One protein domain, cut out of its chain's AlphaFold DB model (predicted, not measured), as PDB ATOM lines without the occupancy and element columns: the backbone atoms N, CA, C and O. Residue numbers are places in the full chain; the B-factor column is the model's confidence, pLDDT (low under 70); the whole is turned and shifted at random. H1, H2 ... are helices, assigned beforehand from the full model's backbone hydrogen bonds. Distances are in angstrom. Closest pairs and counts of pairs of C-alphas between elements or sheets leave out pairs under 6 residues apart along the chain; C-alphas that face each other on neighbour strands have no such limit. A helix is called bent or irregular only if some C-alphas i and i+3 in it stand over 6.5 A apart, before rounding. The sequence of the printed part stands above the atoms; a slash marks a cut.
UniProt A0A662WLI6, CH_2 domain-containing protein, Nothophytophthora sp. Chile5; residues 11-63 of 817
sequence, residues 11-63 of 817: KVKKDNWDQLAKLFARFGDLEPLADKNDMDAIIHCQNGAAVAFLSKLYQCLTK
ATOM      1  N   LYS A  11     268.991 215.332 279.663       78.06
ATOM      2  CA  LYS A  11     269.363 215.032 278.271       78.06
ATOM      3  C   LYS A  11     270.123 213.707 278.125       78.06
ATOM      4  O   LYS A  11     269.848 212.955 277.198       78.06
ATOM      5  N   VAL A  12     271.060 213.432 279.035       81.50
ATOM      6  CA  VAL A  12     271.850 212.189 279.043       81.50
ATOM      7  C   VAL A  12     270.975 211.009 279.467       81.50
ATOM      8  O   VAL A  12     271.006 209.960 278.830       81.50
ATOM      9  N   LYS A  13     270.113 211.203 280.474       82.06
ATOM     10  CA  LYS A  13     269.120 210.199 280.881       82.06
ATOM     11  C   LYS A  13     268.189 209.819 279.725       82.06
ATOM     12  O   LYS A  13     268.027 208.630 279.481       82.06
ATOM     13  N   LYS A  14     267.632 210.795 278.995       83.25
ATOM     14  CA  LYS A  14     266.773 210.547 277.823       83.25
ATOM     15  C   LYS A  14     267.501 209.752 276.739       83.25
ATOM     16  O   LYS A  14     266.976 208.739 276.298       83.25
ATOM     17  N   ASP A  15     268.729 210.134 276.381       82.44
ATOM     18  CA  ASP A  15     269.501 209.403 275.364       82.44
ATOM     19  C   ASP A  15     269.806 207.953 275.788       82.44
ATOM     20  O   ASP A  15     269.603 207.010 275.021       82.44
ATOM     21  N   ASN A  16     270.202 207.748 277.048       86.31
ATOM     22  CA  ASN A  16     270.445 206.417 277.605       86.31
ATOM     23  C   ASN A  16     269.169 205.551 277.624       86.31
ATOM     24  O   ASN A  16     269.218 204.367 277.276       86.31
ATOM     25  N   TRP A  17     268.024 206.127 278.006       87.88
ATOM     26  CA  TRP A  17     266.734 205.432 278.021       87.88
ATOM     27  C   TRP A  17     266.188 205.167 276.614       87.88
ATOM     28  O   TRP A  17     265.660 204.085 276.381       87.88
ATOM     29  N   ASP A  18     266.417 206.048 275.639       85.00
ATOM     30  CA  ASP A  18     266.095 205.804 274.226       85.00
ATOM     31  C   ASP A  18     266.911 204.637 273.643       85.00
ATOM     32  O   ASP A  18     266.417 203.853 272.822       85.00
ATOM     33  N   GLN A  19     268.174 204.490 274.059       84.38
ATOM     34  CA  GLN A  19     269.002 203.334 273.703       84.38
ATOM     35  C   GLN A  19     268.468 202.041 274.347       84.38
ATOM     36  O   GLN A  19     268.405 201.010 273.670       84.38
ATOM     37  N   LEU A  20     268.028 202.095 275.612       85.56
ATOM     38  CA  LEU A  20     267.388 200.965 276.301       85.56
ATOM     39  C   LEU A  20     266.041 200.593 275.673       85.56
ATOM     40  O   LEU A  20     265.786 199.414 275.454       85.56
ATOM     41  N   ALA A  21     265.219 201.567 275.284       85.12
ATOM     42  CA  ALA A  21     263.940 201.334 274.620       85.12
ATOM     43  C   ALA A  21     264.112 200.564 273.307       85.12
ATOM     44  O   ALA A  21     263.410 199.587 273.045       85.12
ATOM     45  N   LYS A  22     265.114 200.947 272.504       84.56
ATOM     46  CA  LYS A  22     265.481 200.235 271.269       84.56
ATOM     47  C   LYS A  22     265.968 198.813 271.540       84.56
ATOM     48  O   LYS A  22     265.805 197.952 270.677       84.56
ATOM     49  N   LEU A  23     266.594 198.565 272.691       83.62
ATOM     50  CA  LEU A  23     267.020 197.231 273.106       83.62
ATOM     51  C   LEU A  23     265.820 196.389 273.555       83.62
ATOM     52  O   LEU A  23     265.664 195.273 273.070       83.62
ATOM     53  N   PHE A  24     264.958 196.919 274.423       86.69
ATOM     54  CA  PHE A  24     263.770 196.220 274.918       86.69
ATOM     55  C   PHE A  24     262.809 195.867 273.783       86.69
ATOM     56  O   PHE A  24     262.358 194.732 273.708       86.69
ATOM     57  N   ALA A  25     262.623 196.761 272.808       81.50
ATOM     58  CA  ALA A  25     261.819 196.493 271.614       81.50
ATOM     59  C   ALA A  25     262.400 195.404 270.684       81.50
ATOM     60  O   ALA A  25     261.694 194.889 269.822       81.50
ATOM     61  N   ARG A  26     263.688 195.041 270.818       82.56
ATOM     62  CA  ARG A  26     264.306 193.953 270.033       82.56
ATOM     63  C   ARG A  26     264.056 192.568 270.621       82.56
ATOM     64  O   ARG A  26     264.221 191.583 269.903       82.56
ATOM     65  N   PHE A  27     263.683 192.479 271.895       82.38
ATOM     66  CA  PHE A  27     263.405 191.217 272.573       82.38
ATOM     67  C   PHE A  27     261.916 191.153 272.908       82.38
ATOM     68  O   PHE A  27     261.460 191.874 273.786       82.38
ATOM     69  N   GLY A  28     261.161 190.273 272.242       74.81
ATOM     70  CA  GLY A  28     259.702 190.189 272.421       74.81
ATOM     71  C   GLY A  28     259.256 189.982 273.876       74.81
ATOM     72  O   GLY A  28     258.258 190.550 274.296       74.81
ATOM     73  N   ASP A  29     260.045 189.262 274.682       78.56
ATOM     74  CA  ASP A  29     259.760 189.043 276.112       78.56
ATOM     75  C   ASP A  29     259.937 190.324 276.974       78.56
ATOM     76  O   ASP A  29     259.444 190.380 278.100       78.56
ATOM     77  N   LEU A  30     260.618 191.360 276.459       82.25
ATOM     78  CA  LEU A  30     260.883 192.645 277.126       82.25
ATOM     79  C   LEU A  30     260.113 193.826 276.505       82.25
ATOM     80  O   LEU A  30     260.216 194.939 277.015       82.25
ATOM     81  N   GLU A  31     259.324 193.607 275.448       81.69
ATOM     82  CA  GLU A  31     258.501 194.644 274.805       81.69
ATOM     83  C   GLU A  31     257.616 195.434 275.795       81.69
ATOM     84  O   GLU A  31     257.560 196.658 275.670       81.69
ATOM     85  N   PRO A  32     257.006 194.824 276.838       82.44
ATOM     86  CA  PRO A  32     256.213 195.567 277.825       82.44
ATOM     87  C   PRO A  32     256.999 196.615 278.630       82.44
ATOM     88  O   PRO A  32     256.393 197.467 279.273       82.44
ATOM     89  N   LEU A  33     258.335 196.554 278.621       81.25
ATOM     90  CA  LEU A  33     259.225 197.524 279.269       81.25
ATOM     91  C   LEU A  33     259.584 198.695 278.357       81.25
ATOM     92  O   LEU A  33     260.232 199.630 278.817       81.25
ATOM     93  N   ALA A  34     259.204 198.635 277.077       82.81
ATOM     94  CA  ALA A  34     259.448 199.680 276.089       82.81
ATOM     95  C   ALA A  34     258.403 200.818 276.134       82.81
ATOM     96  O   ALA A  34     258.403 201.679 275.251       82.81
ATOM     97  N   ASP A  35     257.510 200.828 277.133       85.25
ATOM     98  CA  ASP A  35     256.496 201.872 277.299       85.25
ATOM     99  C   ASP A  35     257.143 203.217 277.654       85.25
ATOM    100  O   ASP A  35     257.835 203.362 278.664       85.25
ATOM    101  N   LYS A  36     256.895 204.222 276.811       82.12
ATOM    102  CA  LYS A  36     257.474 205.560 276.955       82.12
ATOM    103  C   LYS A  36     257.010 206.255 278.228       82.12
ATOM    104  O   LYS A  36     257.805 206.956 278.840       82.12
ATOM    105  N   ASN A  37     255.769 206.025 278.655       82.56
ATOM    106  CA  ASN A  37     255.229 206.681 279.845       82.56
ATOM    107  C   ASN A  37     255.936 206.207 281.123       82.56
ATOM    108  O   ASN A  37     256.271 207.020 281.983       82.56
ATOM    109  N   ASP A  38     256.214 204.903 281.227       82.44
ATOM    110  CA  ASP A  38     256.976 204.338 282.344       82.44
ATOM    111  C   ASP A  38     258.422 204.849 282.345       82.44
ATOM    112  O   ASP A  38     258.966 205.185 283.397       82.44
ATOM    113  N   MET A  39     259.052 204.936 281.168       83.88
ATOM    114  CA  MET A  39     260.414 205.458 281.045       83.88
ATOM    115  C   MET A  39     260.500 206.926 281.434       83.88
ATOM    116  O   MET A  39     261.386 207.292 282.205       83.88
ATOM    117  N   ASP A  40     259.574 207.753 280.953       83.75
ATOM    118  CA  ASP A  40     259.509 209.166 281.312       83.75
ATOM    119  C   ASP A  40     259.304 209.316 282.829       83.75
ATOM    120  O   ASP A  40     260.030 210.069 283.483       83.75
ATOM    121  N   ALA A  41     258.427 208.513 283.441       82.50
ATOM    122  CA  ALA A  41     258.243 208.512 284.892       82.50
ATOM    123  C   ALA A  41     259.537 208.183 285.668       82.50
ATOM    124  O   ALA A  41     259.806 208.785 286.712       82.50
ATOM    125  N   ILE A  42     260.380 207.281 285.154       83.25
ATOM    126  CA  ILE A  42     261.681 206.940 285.757       83.25
ATOM    127  C   ILE A  42     262.727 208.033 285.506       83.25
ATOM    128  O   ILE A  42     263.472 208.382 286.423       83.25
ATOM    129  N   ILE A  43     262.785 208.601 284.296       84.62
ATOM    130  CA  ILE A  43     263.698 209.701 283.936       84.62
ATOM    131  C   ILE A  43     263.486 210.894 284.873       84.62
ATOM    132  O   ILE A  43     264.460 211.517 285.314       84.62
ATOM    133  N   HIS A  44     262.226 211.153 285.221       82.62
ATOM    134  CA  HIS A  44     261.797 212.217 286.122       82.62
ATOM    135  C   HIS A  44     261.758 211.814 287.610       82.62
ATOM    136  O   HIS A  44     261.381 212.623 288.456       82.62
ATOM    137  N   CYS A  45     262.199 210.601 287.962       79.06
ATOM    138  CA  CYS A  45     262.241 210.091 289.338       79.06
ATOM    139  C   CYS A  45     260.889 210.193 290.079       79.06
ATOM    140  O   CYS A  45     260.852 210.539 291.265       79.06
ATOM    141  N   GLN A  46     259.777 209.914 289.392       79.00
ATOM    142  CA  GLN A  46     258.444 209.930 289.997       79.00
ATOM    143  C   GLN A  46     258.325 208.863 291.100       79.00
ATOM    144  O   GLN A  46     258.912 207.778 291.015       79.00
ATOM    145  N   ASN A  47     257.572 209.179 292.157       75.44
ATOM    146  CA  ASN A  47     257.405 208.291 293.308       75.44
ATOM    147  C   ASN A  47     256.809 206.943 292.863       75.44
ATOM    148  O   ASN A  47     255.798 206.895 292.172       75.44
ATOM    149  N   GLY A  48     257.462 205.837 293.235       76.94
ATOM    150  CA  GLY A  48     257.025 204.480 292.882       76.94
ATOM    151  C   GLY A  48     257.345 204.016 291.451       76.94
ATOM    152  O   GLY A  48     257.253 202.817 291.189       76.94
ATOM    153  N   ALA A  49     257.802 204.893 290.547       82.56
ATOM    154  CA  ALA A  49     258.068 204.539 289.144       82.56
ATOM    155  C   ALA A  49     259.183 203.488 288.988       82.56
ATOM    156  O   ALA A  49     259.041 202.528 288.231       82.56
ATOM    157  N   ALA A  50     260.264 203.606 289.766       81.25
ATOM    158  CA  ALA A  50     261.353 202.627 289.758       81.25
ATOM    159  C   ALA A  50     260.897 201.241 290.253       81.25
ATOM    160  O   ALA A  50     261.266 200.223 289.672       81.25
ATOM    161  N   VAL A  51     260.057 201.196 291.292       82.44
ATOM    162  CA  VAL A  51     259.523 199.942 291.852       82.44
ATOM    163  C   VAL A  51     258.559 199.278 290.869       82.44
ATOM    164  O   VAL A  51     258.636 198.065 290.653       82.44
ATOM    165  N   ALA A  52     257.693 200.061 290.219       82.62
ATOM    166  CA  ALA A  52     256.792 199.577 289.177       82.62
ATOM    167  C   ALA A  52     257.568 199.004 287.979       82.62
ATOM    168  O   ALA A  52     257.270 197.899 287.520       82.62
ATOM    169  N   PHE A  53     258.613 199.701 287.527       87.12
ATOM    170  CA  PHE A  53     259.466 199.243 286.433       87.12
ATOM    171  C   PHE A  53     260.243 197.973 286.780       87.12
ATOM    172  O   PHE A  53     260.229 197.019 286.008       87.12
ATOM    173  N   LEU A  54     260.875 197.914 287.958       86.00
ATOM    174  CA  LEU A  54     261.587 196.718 288.419       86.00
ATOM    175  C   LEU A  54     260.643 195.521 288.568       86.00
ATOM    176  O   LEU A  54     261.017 194.399 288.229       86.00
ATOM    177  N   SER A  55     259.403 195.760 289.003       83.25
ATOM    178  CA  SER A  55     258.377 194.720 289.082       83.25
ATOM    179  C   SER A  55     258.004 194.192 287.697       83.25
ATOM    180  O   SER A  55     257.955 192.978 287.508       83.25
ATOM    181  N   LYS A  56     257.804 195.072 286.704       85.88
ATOM    182  CA  LYS A  56     257.574 194.667 285.306       85.88
ATOM    183  C   LYS A  56     258.787 193.925 284.735       85.88
ATOM    184  O   LYS A  56     258.618 192.870 284.131       85.88
ATOM    185  N   LEU A  57     260.006 194.411 284.982       86.25
ATOM    186  CA  LEU A  57     261.247 193.796 284.500       86.25
ATOM    187  C   LEU A  57     261.417 192.386 285.067       86.25
ATOM    188  O   LEU A  57     261.705 191.446 284.329       86.25
ATOM    189  N   TYR A  58     261.173 192.224 286.364       84.25
ATOM    190  CA  TYR A  58     261.187 190.924 287.018       84.25
ATOM    191  C   TYR A  58     260.147 189.973 286.413       84.25
ATOM    192  O   TYR A  58     260.465 188.812 286.147       84.25
ATOM    193  N   GLN A  59     258.926 190.446 286.147       86.75
ATOM    194  CA  GLN A  59     257.873 189.638 285.524       86.75
ATOM    195  C   GLN A  59     258.244 189.207 284.100       86.75
ATOM    196  O   GLN A  59     258.082 188.035 283.763       86.75
ATOM    197  N   CYS A  60     258.811 190.110 283.298       83.44
ATOM    198  CA  CYS A  60     259.300 189.812 281.953       83.44
ATOM    199  C   CYS A  60     260.441 188.779 281.962       83.44
ATOM    200  O   CYS A  60     260.430 187.839 281.168       83.44
ATOM    201  N   LEU A  61     261.400 188.902 282.888       83.06
ATOM    202  CA  LEU A  61     262.559 188.003 282.969       83.06
ATOM    203  C   LEU A  61     262.230 186.630 283.569       83.06
ATOM    204  O   LEU A  61     262.804 185.623 283.159       83.06
ATOM    205  N   THR A  62     261.331 186.570 284.554       83.69
ATOM    206  CA  THR A  62     261.059 185.338 285.318       83.69
ATOM    207  C   THR A  62     259.759 184.643 284.929       83.69
ATOM    208  O   THR A  62     259.531 183.507 285.348       83.69
ATOM    209  N   LYS A  63     258.897 185.312 284.151       79.12
ATOM    210  CA  LYS A  63     257.533 184.873 283.803       79.12
ATOM    211  C   LYS A  63     256.649 184.601 285.033       79.12
ATOM    212  O   LYS A  63     255.655 183.886 284.935       79.12
TER     213      LYS A  63
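What this domain is: This is residues 11 to 63 of the 817 residues of the protein "CH_2 domain-containing protein" of Nothophytophthora sp. Chile5 (UniProt A0A662WLI6). What would one see first in this model? Two long helices, H1 and H4, run nearly the same way on opposite sides of a thin slab, and two short helices, H2 and H3, fill the space between them, one after the other along the slab. H2 packs on the last residues of H1, 21 to 24, and on H4, and H3 packs on residues 13 to 17 of H1 and on the first residues of H4, 49 to 53, while H1 and H4 themselves stay apart. What is it made of? The printed part has 53 residues with four named helices, in the order H1, H2, H3, H4, and no named strand; the class is all helix, with 42 of the residues in the helices. How large is it? It is compact, with a radius of gyration of the C-alphas of 10.7 A, and the C-alphas span 31 by 23 by 13 A along their three main axes.

How they stand to each other: What does the first helix touch? H1, residues 11 to 24, touches H2, residues 28 to 33, with residues 21 to 24 alone; they form a helical hairpin and run opposite ways at a shallow tilt of 31 degrees, and the closest C-alphas, those of Phe 24 and Leu 30, are 5.1 A apart. With residues 13 to 17 alone, H1 also touches H3, residues 36 to 43, opposite ways at a steep tilt of 44 degrees; here the closest C-alphas are those of Lys 13 and Ile 43, 6.2 A apart. How does the last helix stand to the others? H4, residues 49 to 62, touches H2 with 10 pairs of C-alphas within 8 A, opposite ways at a shallow tilt of 12 degrees, and the closest C-alphas, those of Leu 30 and Cys 60, are 5.8 A apart. With residues 49 to 53 alone, H4 touches H3, opposite ways at a steep tilt of 60 degrees, the closest C-alphas being those of Ile 42 and Ala 49 at 5.5 A. H1 and H4 are apart, and H2 and H3 meet only through their link. How do these helices pack, taken together? Of the four pairs that touch, 2 are at a shallow tilt, and the packing is part aligned, part crossed. What do the backbone N and O atoms show? In H1, H3 and H4 every O i to N i+4 pair is within hydrogen-bond range; in H2 it is 0 of 2 such pairs, beside 2 of 3 O i to N i+3 pairs.

Where its parts are: Where does the first helix lie? H1 begins with the C-alpha of Lys 11 at (269.363, 215.032, 278.271) and ends with that of Phe 24 at (263.770, 196.220, 274.918), 19.9 A away. Where are the two short helices? H2 runs from Gly 28 to Leu 33, 10.0 A from first to last C-alpha, and is irregular, with C-alphas 29 and 32 7.6 A apart. H3 runs from Lys 36, whose C-alpha is at (257.474, 205.560, 276.955), to Ile 43, 10.2 A from first to last C-alpha. Where does the last helix end? H4 runs from Ala 49 to Thr 62, 19.8 A from first to last C-alpha, and the C-alpha of Thr 62 is at (261.059, 185.338, 285.318).

The domain as a whole: How far does the printed part reach? The two C-alphas farthest apart are those of Lys 11 and Lys 63, the first and last printed residues, at 32.9 A. Is there a cut or a long link? The printed part has no cut, and the links H1 to H2, H2 to H3 and H3 to H4 are tight, with 3, 2 and 5 residues between the helices. Where is the confidence low? No printed residue is under 70, and the mean pLDDT of the printed part is 82.8.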